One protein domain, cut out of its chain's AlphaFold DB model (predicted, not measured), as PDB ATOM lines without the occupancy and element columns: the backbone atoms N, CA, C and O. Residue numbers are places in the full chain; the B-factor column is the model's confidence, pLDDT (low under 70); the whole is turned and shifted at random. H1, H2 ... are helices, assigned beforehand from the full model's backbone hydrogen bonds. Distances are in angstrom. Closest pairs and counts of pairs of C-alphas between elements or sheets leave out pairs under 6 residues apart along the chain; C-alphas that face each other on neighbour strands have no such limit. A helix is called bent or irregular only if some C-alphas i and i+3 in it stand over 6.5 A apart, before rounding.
ATOM      1  N   GLN A  53     137.632  97.390 108.428       80.31
ATOM      2  CA  GLN A  53     137.388  95.965 108.217       80.31
ATOM      3  C   GLN A  53     135.912  95.607 108.435       80.31
ATOM      4  O   GLN A  53     135.285  95.038 107.543       80.31
ATOM      5  N   ARG A  54     135.317  96.031 109.561       80.25
ATOM      6  CA  ARG A  54     133.881  95.823 109.836       80.25
ATOM      7  C   ARG A  54     132.974  96.488 108.805       80.25
ATOM      8  O   ARG A  54     131.957  95.920 108.426       80.25
ATOM      9  N   ARG A  55     133.327  97.695 108.356       83.44
ATOM     10  CA  ARG A  55     132.619  98.376 107.265       83.44
ATOM     11  C   ARG A  55     132.690  97.538 105.987       83.44
ATOM     12  O   ARG A  55     131.658  97.309 105.365       83.44
ATOM     13  N   GLY A  56     133.868  97.030 105.630       84.75
ATOM     14  CA  GLY A  56     134.064  96.152 104.474       84.75
ATOM     15  C   GLY A  56     133.210  94.881 104.523       84.75
ATOM     16  O   GLY A  56     132.571  94.552 103.529       84.75
ATOM     17  N   GLU A  57     133.124  94.222 105.683       88.69
ATOM     18  CA  GLU A  57     132.336  92.992 105.889       88.69
ATOM     19  C   GLU A  57     130.843  93.150 105.561       88.69
ATOM     20  O   GLU A  57     130.201  92.175 105.173       88.69
ATOM     21  N   VAL A  58     130.282  94.359 105.691       88.50
ATOM     22  CA  VAL A  58     128.865  94.621 105.392       88.50
ATOM     23  C   VAL A  58     128.673  95.327 104.052       88.50
ATOM     24  O   VAL A  58     127.787  94.957 103.280       88.50
ATOM     25  N   TYR A  59     129.500  96.332 103.747       90.62
ATOM     26  CA  TYR A  59     129.375  97.096 102.509       90.62
ATOM     27  C   TYR A  59     129.689  96.250 101.271       90.62
ATOM     28  O   TYR A  59     128.973  96.365 100.278       90.62
ATOM     29  N   ILE A  60     130.729  95.405 101.307       90.19
ATOM     30  CA  ILE A  60     131.170  94.644 100.126       90.19
ATOM     31  C   ILE A  60     130.078  93.674  99.650       90.19
ATOM     32  O   ILE A  60     129.677  93.807  98.493       90.19
ATOM     33  N   PRO A  61     129.506  92.790 100.497       91.88
ATOM     34  CA  PRO A  61     128.452  91.879 100.049       91.88
ATOM     35  C   PRO A  61     127.229  92.607  99.483       91.88
ATOM     36  O   PRO A  61     126.625  92.152  98.514       91.88
ATOM     37  N   PHE A  62     126.872  93.762 100.054       92.00
ATOM     38  CA  PHE A  62     125.769  94.573  99.544       92.00
ATOM     39  C   PHE A  62     126.073  95.175  98.169       92.00
ATOM     40  O   PHE A  62     125.249  95.081  97.262       92.00
ATOM     41  N   VAL A  63     127.257  95.769  97.991       90.44
ATOM     42  CA  VAL A  63     127.691  96.344  96.708       90.44
ATOM     43  C   VAL A  63     127.807  95.264  95.632       90.44
ATOM     44  O   VAL A  63     127.444  95.507  94.481       90.44
ATOM     45  N   GLU A  64     128.286  94.073  95.990       89.44
ATOM     46  CA  GLU A  64     128.358  92.921  95.091       89.44
ATOM     47  C   GLU A  64     126.969  92.433  94.687       89.44
ATOM     48  O   GLU A  64     126.713  92.265  93.496       89.44
ATOM     49  N   ALA A  65     126.053  92.265  95.645       89.25
ATOM     50  CA  ALA A  65     124.680  91.869  95.357       89.25
ATOM     51  C   ALA A  65     123.974  92.918  94.480       89.25
ATOM     52  O   ALA A  65     123.406  92.581  93.442       89.25
ATOM     53  N   LEU A  66     124.089  94.206  94.811       87.19
ATOM     54  CA  LEU A  66     123.521  95.279  93.994       87.19
ATOM     55  C   LEU A  66     124.143  95.313  92.589       87.19
ATOM     56  O   LEU A  66     123.429  95.478  91.607       87.19
ATOM     57  N   GLY A  67     125.456  95.099  92.471       83.50
ATOM     58  CA  GLY A  67     126.146  95.004  91.185       83.50
ATOM     59  C   GLY A  67     125.696  93.804  90.350       83.50
ATOM     60  O   GLY A  67     125.446  93.948  89.157       83.50
ATOM     61  N   ASN A  68     125.537  92.632  90.966       85.00
ATOM     62  CA  ASN A  68     125.084  91.422  90.282       85.00
ATOM     63  C   ASN A  68     123.624  91.528  89.811       85.00
ATOM     64  O   ASN A  68     123.282  90.938  88.790       85.00
ATOM     65  N   MET A  69     122.780  92.324  90.480       81.75
ATOM     66  CA  MET A  69     121.429  92.639  89.990       81.75
ATOM     67  C   MET A  69     121.422  93.425  88.676       81.75
ATOM     68  O   MET A  69     120.446  93.347  87.930       81.75
ATOM     69  N   LEU A  70     122.491  94.175  88.396       74.62
ATOM     70  CA  LEU A  70     122.652  94.954  87.166       74.62
ATOM     71  C   LEU A  70     123.214  94.116  86.010       74.62
ATOM     72  O   LEU A  70     123.203  94.567  84.867       74.62
ATOM     73  N   VAL A  71     123.696  92.902  86.294       76.50
ATOM     74  CA  VAL A  71     124.247  91.979  85.302       76.50
ATOM     75  C   VAL A  71     123.176  90.940  84.948       76.50
ATOM     76  O   VAL A  71     122.871  90.082  85.782       76.50
ATOM     77  N   PRO A  72     122.631  90.936  83.715       74.00
ATOM     78  CA  PRO A  72     121.510  90.063  83.351       74.00
ATOM     79  C   PRO A  72     121.755  88.574  83.629       74.00
ATOM     80  O   PRO A  72     120.859  87.869  84.083       74.00
ATOM     81  N   SER A  73     122.987  88.093  83.425       77.19
ATOM     82  CA  SER A  73     123.353  86.687  83.642       77.19
ATOM     83  C   SER A  73     123.378  86.256  85.111       77.19
ATOM     84  O   SER A  73     123.343  85.060  85.381       77.19
ATOM     85  N   ARG A  74     123.438  87.200  86.061       77.31
ATOM     86  CA  ARG A  74     123.529  86.933  87.509       77.31
ATOM     87  C   ARG A  74     122.281  87.349  88.286       77.31
ATOM     88  O   ARG A  74     122.176  87.076  89.483       77.31
ATOM     89  N   GLN A  75     121.330  87.996  87.619       78.19
ATOM     90  CA  GLN A  75     120.173  88.610  88.261       78.19
ATOM     91  C   GLN A  75     119.299  87.584  88.999       78.19
ATOM     92  O   GLN A  75     118.961  87.798  90.161       78.19
ATOM     93  N   ALA A  76     118.977  86.454  88.361       78.31
ATOM     94  CA  ALA A  76     118.063  85.451  88.917       78.31
ATOM     95  C   ALA A  76     118.566  84.833  90.236       78.31
ATOM     96  O   ALA A  76     117.801  84.702  91.188       78.31
ATOM     97  N   GLU A  77     119.857  84.503  90.313       78.81
ATOM     98  CA  GLU A  77     120.487  83.955  91.521       78.81
ATOM     99  C   GLU A  77     120.568  85.000  92.642       78.81
ATOM    100  O   GLU A  77     120.292  84.713  93.806       78.81
ATOM    101  N   THR A  78     120.887  86.243  92.281       82.31
ATOM    102  CA  THR A  78     121.069  87.340  93.239       82.31
ATOM    103  C   THR A  78     119.759  87.750  93.908       82.31
ATOM    104  O   THR A  78     119.740  88.082  95.090       82.31
ATOM    105  N   VAL A  79     118.637  87.700  93.185       81.31
ATOM    106  CA  VAL A  79     117.315  88.016  93.752       81.31
ATOM    107  C   VAL A  79     116.974  87.088  94.921       81.31
ATOM    108  O   VAL A  79     116.428  87.556  95.918       81.31
ATOM    109  N   ALA A  80     117.346  85.806  94.844       81.00
ATOM    110  CA  ALA A  80     117.052  84.826  95.890       81.00
ATOM    111  C   ALA A  80     117.813  85.081  97.204       81.00
ATOM    112  O   ALA A  80     117.353  84.678  98.270       81.00
ATOM    113  N   THR A  81     118.964  85.753  97.146       84.62
ATOM    114  CA  THR A  81     119.838  86.001  98.305       84.62
ATOM    115  C   THR A  81     119.851  87.464  98.751       84.62
ATOM    116  O   THR A  81     120.473  87.793  99.760       84.62
ATOM    117  N   MET A  82     119.137  88.352  98.052       87.00
ATOM    118  CA  MET A  82     119.193  89.792  98.314       87.00
ATOM    119  C   MET A  82     118.581  90.192  99.650       87.00
ATOM    120  O   MET A  82     119.086  91.095 100.307       87.00
ATOM    121  N   GLU A  83     117.476  89.567 100.055       88.12
ATOM    122  CA  GLU A  83     116.745  89.965 101.260       88.12
ATOM    123  C   GLU A  83     117.608  89.944 102.538       88.12
ATOM    124  O   GLU A  83     117.681  90.981 103.207       88.12
ATOM    125  N   PRO A  84     118.332  88.856 102.876       90.62
ATOM    126  CA  PRO A  84     119.202  88.861 104.052       90.62
ATOM    127  C   PRO A  84     120.357  89.868 103.934       90.62
ATOM    128  O   PRO A  84     120.713  90.504 104.928       90.62
ATOM    129  N   VAL A  85     120.911  90.072 102.732       91.56
ATOM    130  CA  VAL A  85     121.973  91.067 102.485       91.56
ATOM    131  C   VAL A  85     121.449  92.489 102.713       91.56
ATOM    132  O   VAL A  85     122.090  93.290 103.390       91.56
ATOM    133  N   MET A  86     120.248  92.781 102.211       91.00
ATOM    134  CA  MET A  86     119.554  94.058 102.360       91.00
ATOM    135  C   MET A  86     119.245  94.372 103.827       91.00
ATOM    136  O   MET A  86     119.471  95.494 104.271       91.00
ATOM    137  N   LEU A  87     118.748  93.392 104.590       91.81
ATOM    138  CA  LEU A  87     118.437  93.569 106.012       91.81
ATOM    139  C   LEU A  87     119.698  93.806 106.846       91.81
ATOM    140  O   LEU A  87     119.712  94.691 107.702       91.81
ATOM    141  N   ASN A  88     120.769  93.050 106.584       92.62
ATOM    142  CA  ASN A  88     122.044  93.255 107.266       92.62
ATOM    143  C   ASN A  88     122.607  94.653 106.974       92.62
ATOM    144  O   ASN A  88     122.972  95.389 107.891       92.62
ATOM    145  N   PHE A  89     122.588  95.054 105.701       93.81
ATOM    146  CA  PHE A  89     123.000  96.384 105.273       93.81
ATOM    147  C   PHE A  89     122.178  97.493 105.937       93.81
ATOM    148  O   PHE A  89     122.743  98.435 106.488       93.81
ATOM    149  N   GLN A  90     120.850  97.356 105.951       93.88
ATOM    150  CA  GLN A  90     119.945  98.306 106.597       93.88
ATOM    151  C   GLN A  90     120.278  98.478 108.083       93.88
ATOM    152  O   GLN A  90     120.430  99.606 108.551       93.88
ATOM    153  N   ASN A  91     120.414  97.375 108.823       93.31
ATOM    154  CA  ASN A  91     120.732  97.417 110.251       93.31
ATOM    155  C   ASN A  91     122.081  98.090 110.510       93.31
ATOM    156  O   ASN A  91     122.219  98.871 111.449       93.31
ATOM    157  N   PHE A  92     123.070  97.808 109.664       92.94
ATOM    158  CA  PHE A  92     124.389  98.406 109.775       92.94
ATOM    159  C   PHE A  92     124.367  99.909 109.503       92.94
ATOM    160  O   PHE A  92     124.838 100.681 110.334       92.94
ATOM    161  N   VAL A  93     123.804 100.334 108.370       92.81
ATOM    162  CA  VAL A  93     123.797 101.744 107.956       92.81
ATOM    163  C   VAL A  93     123.037 102.615 108.950       92.81
ATOM    164  O   VAL A  93     123.484 103.719 109.237       92.81
ATOM    165  N   MET A  94     121.952 102.108 109.541       90.31
ATOM    166  CA  MET A  94     121.191 102.833 110.566       90.31
ATOM    167  C   MET A  94     121.987 103.125 111.847       90.31
ATOM    168  O   MET A  94     121.619 104.037 112.583       90.31
ATOM    169  N   ILE A  95     123.035 102.350 112.143       88.12
ATOM    170  CA  ILE A  95     123.833 102.494 113.372       88.12
ATOM    171  C   ILE A  95     125.199 103.127 113.080       88.12
ATOM    172  O   ILE A  95     125.683 103.939 113.865       88.12
ATOM    173  N   TRP A  96     125.836 102.731 111.977       88.44
ATOM    174  CA  TRP A  96     127.250 103.002 111.701       88.44
ATOM    175  C   TRP A  96     127.510 103.729 110.382       88.44
ATOM    176  O   TRP A  96     128.644 104.165 110.167       88.44
ATOM    177  N   GLY A  97     126.519 103.824 109.493       88.19
ATOM    178  CA  GLY A  97     126.663 104.533 108.224       88.19
ATOM    179  C   GLY A  97     126.608 106.045 108.422       88.19
ATOM    180  O   GLY A  97     125.985 106.533 109.364       88.19
ATOM    181  N   SER A  98     127.243 106.807 107.532       91.62
ATOM    182  CA  SER A  98     127.026 108.256 107.500       91.62
ATOM    183  C   SER A  98     125.591 108.614 107.113       91.62
ATOM    184  O   SER A  98     124.918 107.885 106.376       91.62
ATOM    185  N   ASP A  99     125.156 109.807 107.524       94.25
ATOM    186  CA  ASP A  99     123.838 110.365 107.190       94.25
ATOM    187  C   ASP A  99     123.555 110.347 105.682       94.25
ATOM    188  O   ASP A  99     122.418 110.147 105.245       94.25
ATOM    189  N   ARG A 100     124.602 110.521 104.866       94.94
ATOM    190  CA  ARG A 100     124.507 110.496 103.405       94.94
ATOM    191  C   ARG A 100     124.176 109.099 102.881       94.94
ATOM    192  O   ARG A 100     123.270 108.973 102.059       94.94
ATOM    193  N   VAL A 101     124.834 108.055 103.394       95.38
ATOM    194  CA  VAL A 101     124.525 106.657 103.042       95.38
ATOM    195  C   VAL A 101     123.128 106.284 103.521       95.38
ATOM    196  O   VAL A 101     122.355 105.723 102.745       95.38
ATOM    197  N   ALA A 102     122.771 106.636 104.759       95.38
ATOM    198  CA  ALA A 102     121.443 106.365 105.306       95.38
ATOM    199  C   ALA A 102     120.338 107.018 104.461       95.38
ATOM    200  O   ALA A 102     119.357 106.365 104.100       95.38
ATOM    201  N   THR A 103     120.534 108.278 104.063       96.62
ATOM    202  CA  THR A 103     119.599 109.012 103.199       96.62
ATOM    203  C   THR A 103     119.500 108.389 101.805       96.62
ATOM    204  O   THR A 103     118.392 108.173 101.307       96.62
ATOM    205  N   ALA A 104     120.632 108.073 101.167       96.31
ATOM    206  CA  ALA A 104     120.646 107.454  99.843       96.31
ATOM    207  C   ALA A 104     119.980 106.070  99.861       96.31
ATOM    208  O   ALA A 104     119.175 105.752  98.983       96.31
ATOM    209  N   PHE A 105     120.243 105.279 100.904       95.94
ATOM    210  CA  PHE A 105     119.636 103.969 101.088       95.94
ATOM    211  C   PHE A 105     118.127 104.066 101.291       95.94
ATOM    212  O   PHE A 105     117.373 103.344 100.642       95.94
ATOM    213  N   TYR A 106     117.674 104.989 102.143       95.38
ATOM    214  CA  TYR A 106     116.254 105.243 102.359       95.38
ATOM    215  C   TYR A 106     115.538 105.596 101.048       95.38
ATOM    216  O   TYR A 106     114.521 104.977 100.725       95.38
ATOM    217  N   ARG A 107     116.090 106.526 100.256       96.00
ATOM    218  CA  ARG A 107     115.519 106.926  98.957       96.00
ATOM    219  C   ARG A 107     115.452 105.757  97.980       96.00
ATOM    220  O   ARG A 107     114.389 105.501  97.418       96.00
ATOM    221  N   PHE A 108     116.553 105.021  97.825       95.00
ATOM    222  CA  PHE A 108     116.610 103.827  96.983       95.00
ATOM    223  C   PHE A 108     115.564 102.794  97.417       95.00
ATOM    224  O   PHE A 108     114.728 102.387  96.614       95.00
ATOM    225  N   ARG A 109     115.546 102.427  98.706       92.94
ATOM    226  CA  ARG A 109     114.652 101.400  99.248       92.94
ATOM    227  C   ARG A 109     113.183 101.785  99.111       92.94
ATOM    228  O   ARG A 109     112.380 100.944  98.719       92.94
ATOM    229  N   ARG A 110     112.828 103.040  99.408       94.31
ATOM    230  CA  ARG A 110     111.461 103.552  99.239       94.31
ATOM    231  C   ARG A 110     111.054 103.542  97.773       94.31
ATOM    232  O   ARG A 110     109.996 103.002  97.464       94.31
ATOM    233  N   ALA A 111     111.906 104.039  96.876       93.38
ATOM    234  CA  ALA A 111     111.636 103.994  95.445       93.38
ATOM    235  C   ALA A 111     111.427 102.559  94.953       93.38
ATOM    236  O   ALA A 111     110.451 102.311  94.261       93.38
ATOM    237  N   SER A 112     112.250 101.586  95.365       88.94
ATOM    238  CA  SER A 112     112.087 100.178  94.958       88.94
ATOM    239  C   SER A 112     110.706  99.595  95.288       88.94
ATOM    240  O   SER A 112     110.266  98.672  94.611       88.94
ATOM    241  N   THR A 113     110.015 100.118  96.307       89.38
ATOM    242  CA  THR A 113     108.665  99.659  96.684       89.38
ATOM    243  C   THR A 113     107.537 100.276  95.855       89.38
ATOM    244  O   THR A 113     106.399  99.831  95.963       89.38
ATOM    245  N   THR A 114     107.833 101.278  95.022       90.75
ATOM    246  CA  THR A 114     106.838 102.028  94.237       90.75
ATOM    247  C   THR A 114     106.975 101.826  92.727       90.75
ATOM    248  O   THR A 114     106.472 102.650  91.971       90.75
ATOM    249  N   SER A 115     107.685 100.782  92.280       86.94
ATOM    250  CA  SER A 115     107.891 100.451  90.856       86.94
ATOM    251  C   SER A 115     108.266 101.667  89.984       86.94
ATOM    252  O   SER A 115     107.527 102.030  89.069       86.94
ATOM    253  N   PRO A 116     109.388 102.342  90.281       91.38
ATOM    254  CA  PRO A 116     109.768 103.586  89.630       91.38
ATOM    255  C   PRO A 116     110.267 103.315  88.198       91.38
ATOM    256  O   PRO A 116     110.685 102.192  87.895       91.38
ATOM    257  N   PRO A 117     110.295 104.337  87.325       92.25
ATOM    258  CA  PRO A 117     110.923 104.231  86.011       92.25
ATOM    259  C   PRO A 117     112.369 103.727  86.107       92.25
ATOM    260  O   PRO A 117     113.101 104.070  87.043       92.25
ATOM    261  N   ALA A 118     112.801 102.925  85.130       88.81
ATOM    262  CA  ALA A 118     114.139 102.334  85.125       88.81
ATOM    263  C   ALA A 118     115.275 103.378  85.268       88.81
ATOM    264  O   ALA A 118     116.173 103.147  86.082       88.81
ATOM    265  N   PRO A 119     115.227 104.550  84.599       90.69
ATOM    266  CA  PRO A 119     116.216 105.612  84.805       90.69
ATOM    267  C   PRO A 119     116.324 106.090  86.260       90.69
ATOM    268  O   PRO A 119     117.424 106.313  86.764       90.69
ATOM    269  N   ILE A 120     115.190 106.190  86.962       93.31
ATOM    270  CA  ILE A 120     115.125 106.657  88.353       93.31
ATOM    271  C   ILE A 120     115.800 105.658  89.285       93.31
ATOM    272  O   ILE A 120     116.655 106.044  90.082       93.31
ATOM    273  N   ILE A 121     115.441 104.372  89.201       91.50
ATOM    274  CA  ILE A 121     116.013 103.379  90.123       91.50
ATOM    275  C   ILE A 121     117.500 103.161  89.873       91.50
ATOM    276  O   ILE A 121     118.261 103.015  90.827       91.50
ATOM    277  N   MET A 122     117.920 103.206  88.608       89.75
ATOM    278  CA  MET A 122     119.327 103.125  88.233       89.75
ATOM    279  C   MET A 122     120.106 104.317  88.783       89.75
ATOM    280  O   MET A 122     121.179 104.126  89.356       89.75
ATOM    281  N   ARG A 123     119.554 105.535  88.687       93.12
ATOM    282  CA  ARG A 123     120.177 106.727  89.271       93.12
ATOM    283  C   ARG A 123     120.297 106.627  90.791       93.12
ATOM    284  O   ARG A 123     121.375 106.859  91.325       93.12
ATOM    285  N   LEU A 124     119.234 106.219  91.481       94.19
ATOM    286  CA  LEU A 124     119.249 106.053  92.939       94.19
ATOM    287  C   LEU A 124     120.228 104.962  93.398       94.19
ATOM    288  O   LEU A 124     120.885 105.123  94.425       94.19
ATOM    289  N   ALA A 125     120.359 103.872  92.639       92.06
ATOM    290  CA  ALA A 125     121.367 102.846  92.896       92.06
ATOM    291  C   ALA A 125     122.791 103.402  92.725       92.06
ATOM    292  O   ALA A 125     123.655 103.144  93.562       92.06
ATOM    293  N   ALA A 126     123.032 104.200  91.681       92.25
ATOM    294  CA  ALA A 126     124.320 104.845  91.442       92.25
ATOM    295  C   ALA A 126     124.692 105.825  92.568       92.25
ATOM    296  O   ALA A 126     125.807 105.774  93.086       92.25
ATOM    297  N   ASP A 127     123.741 106.666  92.984       94.12
ATOM    298  CA  ASP A 127     123.924 107.614  94.084       94.12
ATOM    299  C   ASP A 127     124.227 106.871  95.399       94.12
ATOM    300  O   ASP A 127     125.146 107.246  96.126       94.12
ATOM    301  N   LEU A 128     123.536 105.760  95.680       94.81
ATOM    302  CA  LEU A 128     123.824 104.919  96.845       94.81
ATOM    303  C   LEU A 128     125.244 104.336  96.804       94.81
ATOM    304  O   LEU A 128     125.966 104.407  97.798       94.81
ATOM    305  N   LEU A 129     125.674 103.788  95.665       92.00
ATOM    306  CA  LEU A 129     127.029 103.249  95.507       92.00
ATOM    307  C   LEU A 129     128.111 104.325  95.690       92.00
ATOM    308  O   LEU A 129     129.167 104.042  96.264       92.00
ATOM    309  N   LEU A 130     127.855 105.555  95.238       92.62
ATOM    310  CA  LEU A 130     128.755 106.690  95.447       92.62
ATOM    311  C   LEU A 130     128.888 107.050  96.923       92.62
ATOM    312  O   LEU A 130     130.006 107.226  97.412       92.62
ATOM    313  N   GLU A 131     127.771 107.141  97.642       93.38
ATOM    314  CA  GLU A 131     127.801 107.457  99.068       93.38
ATOM    315  C   GLU A 131     128.476 106.343  99.876       93.38
ATOM    316  O   GLU A 131     129.307 106.636 100.733       93.38
ATOM    317  N   ILE A 132     128.234 105.072  99.537       92.31
ATOM    318  CA  ILE A 132     128.946 103.931 100.139       92.31
ATOM    319  C   ILE A 132     130.460 104.054  99.922       92.31
ATOM    320  O   ILE A 132     131.245 103.867 100.851       92.31
ATOM    321  N   ARG A 133     130.898 104.395  98.704       89.38
ATOM    322  CA  ARG A 133     132.323 104.577  98.391       89.38
ATOM    323  C   ARG A 133     132.955 105.699  99.220       89.38
ATOM    324  O   ARG A 133     134.085 105.550  99.696       89.38
ATOM    325  N   ARG A 134     132.242 106.820  99.365       90.50
ATOM    326  CA  ARG A 134     132.677 107.975 100.163       90.50
ATOM    327  C   ARG A 134     132.805 107.622 101.640       90.50
ATOM    328  O   ARG A 134     133.783 108.017 102.265       90.50
ATOM    329  N   ASP A 135     131.866 106.836 102.157       89.25
ATOM    330  CA  ASP A 135     131.842 106.382 103.550       89.25
ATOM    331  C   ASP A 135     132.934 105.349 103.876       89.25
ATOM    332  O   ASP A 135     133.458 105.304 104.994       89.25
ATOM    333  N   LEU A 136     133.295 104.520 102.891       84.00
ATOM    334  CA  LEU A 136     134.297 103.469 103.042       84.00
ATOM    335  C   LEU A 136     135.733 103.990 103.082       84.00
ATOM    336  O   LEU A 136     136.498 103.574 103.949       84.00
ATOM    337  N   ALA A 137     136.128 104.821 102.113       77.38
ATOM    338  CA  ALA A 137     137.552 105.112 101.919       77.38
ATOM    339  C   ALA A 137     137.876 106.462 101.266       77.38
ATOM    340  O   ALA A 137     138.975 106.973 101.473       77.38
ATOM    341  N   TRP A 138     136.971 107.053 100.476       82.44
ATOM    342  CA  TRP A 138     137.298 108.244  99.677       82.44
ATOM    343  C   TRP A 138     136.217 109.327  99.771       82.44
ATOM    344  O   TRP A 138     135.474 109.519  98.805       82.44
ATOM    345  N   PRO A 139     136.128 110.062 100.896       83.19
ATOM    346  CA  PRO A 139     135.107 111.096 101.088       83.19
ATOM    347  C   PRO A 139     135.149 112.182 100.001       83.19
ATOM    348  O   PRO A 139     134.104 112.614  99.522       83.19
ATOM    349  N   GLU A 140     136.350 112.525  99.525       84.38
ATOM    350  CA  GLU A 140     136.588 113.557  98.502       84.38
ATOM    351  C   GLU A 140     136.539 113.029  97.057       84.38
ATOM    352  O   GLU A 140     136.973 113.701  96.117       84.38
ATOM    353  N   SER A 141     136.049 111.802  96.850       84.56
ATOM    354  CA  SER A 141     135.989 111.206  95.516       84.56
ATOM    355  C   SER A 141     135.086 112.016  94.580       84.56
ATOM    356  O   SER A 141     133.902 112.232  94.858       84.56
ATOM    357  N   GLN A 142     135.663 112.399  93.440       86.56
ATOM    358  CA  GLN A 142     134.997 113.114  92.345       86.56
ATOM    359  C   GLN A 142     134.385 112.171  91.300       86.56
ATOM    360  O   GLN A 142     133.933 112.630  90.257       86.56
ATOM    361  N   ILE A 143     134.382 110.860  91.566       87.31
ATOM    362  CA  ILE A 143     133.771 109.887  90.663       87.31
ATOM    363  C   ILE A 143     132.271 110.184  90.565       87.31
ATOM    364  O   ILE A 143     131.592 110.416  91.567       87.31
ATOM    365  N   SER A 144     131.774 110.181  89.340       87.50
ATOM    366  CA  SER A 144     130.391 110.435  88.965       87.50
ATOM    367  C   SER A 144     129.544 109.160  88.967       87.50
ATOM    368  O   SER A 144     130.048 108.035  88.926       87.50
ATOM    369  N   ALA A 145     128.219 109.330  88.976       86.19
ATOM    370  CA  ALA A 145     127.276 108.214  88.886       86.19
ATOM    371  C   ALA A 145     127.464 107.435  87.575       86.19
ATOM    372  O   ALA A 145     127.398 106.205  87.567       86.19
ATOM    373  N   LEU A 146     127.774 108.155  86.491       86.88
ATOM    374  CA  LEU A 146     128.064 107.570  85.189       86.88
ATOM    375  C   LEU A 146     129.301 106.673  85.239       86.88
ATOM    376  O   LEU A 146     129.249 105.563  84.734       86.88
ATOM    377  N   GLU A 147     130.388 107.091  85.885       86.50
ATOM    378  CA  GLU A 147     131.603 106.268  85.994       86.50
ATOM    379  C   GLU A 147     131.388 105.025  86.873       86.50
ATOM    380  O   GLU A 147     131.895 103.946  86.561       86.50
ATOM    381  N   VAL A 148     130.595 105.137  87.946       84.38
ATOM    382  CA  VAL A 148     130.254 103.992  88.814       84.38
ATOM    383  C   VAL A 148     129.408 102.948  88.086       84.38
ATOM    384  O   VAL A 148     129.597 101.744  88.296       84.38
ATOM    385  N   MET A 149     128.463 103.389  87.257       82.19
ATOM    386  CA  MET A 149     127.545 102.500  86.537       82.19
ATOM    387  C   MET A 149     128.112 102.041  85.190       82.19
ATOM    388  O   MET A 149     127.890 100.901  84.790       82.19
ATOM    389  N   GLY A 150     128.913 102.888  84.542       77.50
ATOM    390  CA  GLY A 150     129.639 102.648  83.292       77.50
ATOM    391  C   GLY A 150     130.507 101.406  83.331       77.50
ATOM    392  O   GLY A 150     130.525 100.631  82.382       77.50
ATOM    393  N   SER A 151     131.150 101.139  84.467       73.44
ATOM    394  CA  SER A 151     131.960  99.931  84.629       73.44
ATOM    395  C   SER A 151     131.138  98.639  84.750       73.44
ATOM    396  O   SER A 151     131.721  97.557  84.787       73.44
ATOM    397  N   ARG A 152     129.811  98.729  84.914       71.12
ATOM    398  CA  ARG A 152     128.916  97.591  85.195       71.12
ATOM    399  C   ARG A 152     127.890  97.332  84.093       71.12
ATOM    400  O   ARG A 152     127.425  96.202  83.980       71.12
ATOM    401  N   ILE A 153     127.535  98.342  83.302       71.12
ATOM    402  CA  ILE A 153     126.541  98.237  82.227       71.12
ATOM    403  C   ILE A 153     127.262  98.318  80.878       71.12
ATOM    404  O   ILE A 153     127.703  99.384  80.462       71.12
ATOM    405  N   THR A 154     127.350  97.187  80.179       63.56
ATOM    406  CA  THR A 154     128.107  97.053  78.920       63.56
ATOM    407  C   THR A 154     127.509  97.836  77.741       63.56
ATOM    408  O   THR A 154     128.226  98.150  76.799       63.56
ATOM    409  N   ASP A 155     126.213  98.169  77.776       62.03
ATOM    410  CA  ASP A 155     125.486  98.813  76.663       62.03
ATOM    411  C   ASP A 155     125.108 100.287  76.929       62.03
ATOM    412  O   ASP A 155     124.212 100.829  76.282       62.03
ATOM    413  N   LEU A 156     125.787 100.959  77.864       60.84
ATOM    414  CA  LEU A 156     125.489 102.352  78.238       60.84
ATOM    415  C   LEU A 156     125.568 103.332  77.050       60.84
ATOM    416  O   LEU A 156     124.755 104.248  76.955       60.84
ATOM    417  N   GLU A 157     126.476 103.087  76.102       55.88
ATOM    418  CA  GLU A 157     126.677 103.920  74.906       55.88
ATOM    419  C   GLU A 157     125.570 103.767  73.844       55.88
ATOM    420  O   GLU A 157     125.417 104.625  72.976       55.88
ATOM    421  N   LYS A 158     124.770 102.691  73.881       55.19
ATOM    422  CA  LYS A 158     123.770 102.403  72.831       55.19
ATOM    423  C   LYS A 158     122.420 103.086  73.046       55.19
ATOM    424  O   LYS A 158     121.580 103.057  72.149       55.19
ATOM    425  N   GLY A 159     122.194 103.695  74.207       55.50
ATOM    426  CA  GLY A 159     120.907 104.280  74.574       55.50
ATOM    427  C   GLY A 159     121.077 105.576  75.344       55.50
ATOM    428  O   GLY A 159     120.738 105.599  76.521       55.50
ATOM    429  N   GLY A 160     121.580 106.632  74.688       64.12
ATOM    430  CA  GLY A 160     121.987 107.924  75.281       64.12
ATOM    431  C   GLY A 160     121.009 108.602  76.262       64.12
ATOM    432  O   GLY A 160     121.395 109.514  76.985       64.12
ATOM    433  N   ASP A 161     119.772 108.125  76.358       75.94
ATOM    434  CA  ASP A 161     118.813 108.475  77.407       75.94
ATOM    435  C   ASP A 161     119.255 108.025  78.823       75.94
ATOM    436  O   ASP A 161     119.101 108.754  79.812       75.94
ATOM    437  N   LEU A 162     119.896 106.854  78.940       78.75
ATOM    438  CA  LEU A 162     120.392 106.331  80.218       78.75
ATOM    439  C   LEU A 162     121.601 107.132  80.725       78.75
ATOM    440  O   LEU A 162     121.677 107.448  81.909       78.75
ATOM    441  N   GLU A 163     122.508 107.520  79.828       84.56
ATOM    442  CA  GLU A 163     123.659 108.369  80.152       84.56
ATOM    443  C   GLU A 163     123.217 109.715  80.745       84.56
ATOM    444  O   GLU A 163     123.696 110.117  81.809       84.56
ATOM    445  N   GLN A 164     122.243 110.377  80.112       86.81
ATOM    446  CA  GLN A 164     121.687 111.643  80.607       86.81
ATOM    447  C   GLN A 164     121.097 111.510  82.015       86.81
ATOM    448  O   GLN A 164     121.234 112.413  82.840       86.81
ATOM    449  N   SER A 165     120.513 110.352  82.325       88.50
ATOM    450  CA  SER A 165     119.948 110.055  83.646       88.50
ATOM    451  C   SER A 165     121.004 110.072  84.760       88.50
ATOM    452  O   SER A 165     120.701 110.386  85.914       88.50
ATOM    453  N   PHE A 166     122.263 109.770  84.430       90.12
ATOM    454  CA  PHE A 166     123.385 109.766  85.375       90.12
ATOM    455  C   PHE A 166     124.120 111.102  85.486       90.12
ATOM    456  O   PHE A 166     124.847 111.311  86.457       90.12
ATOM    457  N   THR A 167     123.934 112.011  84.531       90.25
ATOM    458  CA  THR A 167     124.660 113.289  84.481       90.25
ATOM    459  C   THR A 167     123.794 114.481  84.874       90.25
ATOM    460  O   THR A 167     124.302 115.427  85.473       90.25
ATOM    461  N   MET A 168     122.485 114.433  84.616       93.00
ATOM    462  CA  MET A 168     121.583 115.532  84.960       93.00
ATOM    463  C   MET A 168     121.281 115.607  86.472       93.00
ATOM    464  O   MET A 168     121.443 114.606  87.188       93.00
ATOM    465  N   PRO A 169     120.830 116.771  86.982       94.50
ATOM    466  CA  PRO A 169     120.323 116.897  88.346       94.50
ATOM    467  C   PRO A 169     119.142 115.955  88.603       94.50
ATOM    468  O   PRO A 169     118.280 115.775  87.742       94.50
ATOM    469  N   PHE A 170     119.077 115.376  89.806       94.19
ATOM    470  CA  PHE A 170     118.041 114.398  90.148       94.19
ATOM    471  C   PHE A 170     116.619 114.966  89.995       94.19
ATOM    472  O   PHE A 170     115.760 114.304  89.426       94.19
ATOM    473  N   ASP A 171     116.380 116.208  90.417       95.31
ATOM    474  CA  ASP A 171     115.055 116.839  90.317       95.31
ATOM    475  C   ASP A 171     114.582 117.006  88.867       95.31
ATOM    476  O   ASP A 171     113.386 116.931  88.582       95.31
ATOM    477  N   ASP A 172     115.511 117.205  87.934       96.38
ATOM    478  CA  ASP A 172     115.184 117.325  86.516       96.38
ATOM    479  C   ASP A 172     114.917 115.956  85.889       96.38
ATOM    480  O   ASP A 172     114.007 115.829  85.069       96.38
ATOM    481  N   LEU A 173     115.624 114.913  86.340       94.75
ATOM    482  CA  LEU A 173     115.316 113.527  85.984       94.75
ATOM    483  C   LEU A 173     113.904 113.138  86.452       94.75
ATOM    484  O   LEU A 173     113.124 112.587  85.680       94.75
ATOM    485  N   VAL A 174     113.545 113.471  87.694       95.31
ATOM    486  CA  VAL A 174     112.211 113.210  88.258       95.31
ATOM    487  C   VAL A 174     111.112 113.854  87.403       95.31
ATOM    488  O   VAL A 174     110.123 113.194  87.077       95.31
ATOM    489  N   LYS A 175     111.305 115.113  86.984       95.69
ATOM    490  CA  LYS A 175     110.377 115.814  86.081       95.69
ATOM    491  C   LYS A 175     110.303 115.154  84.707       95.69
ATOM    492  O   LYS A 175     109.201 114.965  84.198       95.69
ATOM    493  N   ARG A 176     111.450 114.804  84.114       94.62
ATOM    494  CA  ARG A 176     111.529 114.157  82.793       94.62
ATOM    495  C   ARG A 176     110.739 112.851  82.766       94.62
ATOM    496  O   ARG A 176     109.964 112.622  81.845       94.62
ATOM    497  N   GLU A 177     110.885 112.043  83.810       94.94
ATOM    498  CA  GLU A 177     110.217 110.745  83.945       94.94
ATOM    499  C   GLU A 177     108.776 110.849  84.472       94.94
ATOM    500  O   GLU A 177     108.114 109.830  84.660       94.94
ATOM    501  N   SER A 178     108.278 112.066  84.741       95.00
ATOM    502  CA  SER A 178     106.961 112.306  85.354       95.00
ATOM    503  C   SER A 178     106.727 111.472  86.621       95.00
ATOM    504  O   SER A 178     105.617 111.012  86.897       95.00
TER     505      SER A 178
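What this domain is: This is residues 53 to 178 of the 183 residues of an uncharacterized protein of Microbacterium foliorum (UniProt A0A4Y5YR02). Four helices, H1 to H4, form an up-and-down bundle, each running against the one before it; each packs on the next and H4 packs back on H1, a ring of four. Three short helices lie beyond H4: H5 crosses it on the side away from H3, H6 packs on its first part, and H7 lies near H6 and the beginning of H4. The printed part has 126 residues, with seven named helices, H1 to H7 in chain order, and no named strand; the class is all helix. The whole is compact, with a radius of gyration of the C-alphas of 14.2 A, and its outline is rounded: the C-alphas span 38 by 34 by 27 A along their three main axes.

Where its parts are: Find C-alpha 53 at (137.388, 95.965, 108.217); from there H1, residues 53 to 69, runs 24.5 A. Next comes H2, residues 75 to 96, 28.4 A long and irregular: C-alphas 80 and 83 are 7.4 A apart, and it has a kink of 55 degrees near residue 82. H3, residues 99 to 112, runs 19.8 A. Look for H4, residues 118 to 136, from C-alpha 118 at (114.139, 102.334, 85.125) over 27.0 A. Then follow H5, residues 145 to 150, H6, residues 161 to 167, and H7, residues 170 to 176, ending at C-alpha 176 (111.529, 114.157, 82.793).

How they stand to each other: Start at Met 69 and Gln 75, the closest C-alphas of the hairpin H1 and H2, 4.6 A apart; the tilt is a shallow 34 degrees, only just short of steep. In the hairpin H2 and H3, residues 90 to 94 touch residues 101 to 105, closest at the C-alphas of Val 93 and Ala 102, 5.8 A, at 36 degrees, only just a steep tilt. In the hairpin H3 and H4, the closest C-alphas are those of Ala 104 and Leu 128, 5.1 A, at a shallow tilt of 24 degrees. H4, the hub, touches H1, closest at the C-alphas of Arg 55 and Leu 136, 6.8 A. H1 and H3 are apart, and so are H2 and H4. With residues 123 to 130, H4 touches H5 about perpendicular, at 76 degrees, closest at the C-alphas of Ala 126 and Ala 145, 5.2 A. With residues 119 to 126 it touches H6, closest at the C-alphas of Arg 123 and Phe 166, 5.9 A. H5 touches H6, closest at the C-alphas of Leu 146 and Phe 166, 5.2 A. H7 is close to H4 but not clearly touching, with the C-alphas of Ile 120 and Val 174 7.2 A apart. Every O i to N i+4 pair is within hydrogen-bond range in H3, H4, H5, H6 and H7; H1 has 10 of 13 and H2 12 of 18.

The domain as a whole: The C-alphas farthest apart are those of Gln 53 and Ser 178, 41.4 A. The printed part has no cut and no long link. Mean pLDDT of the printed part is 86.7; look at residues 154 to 160 for the values under 70.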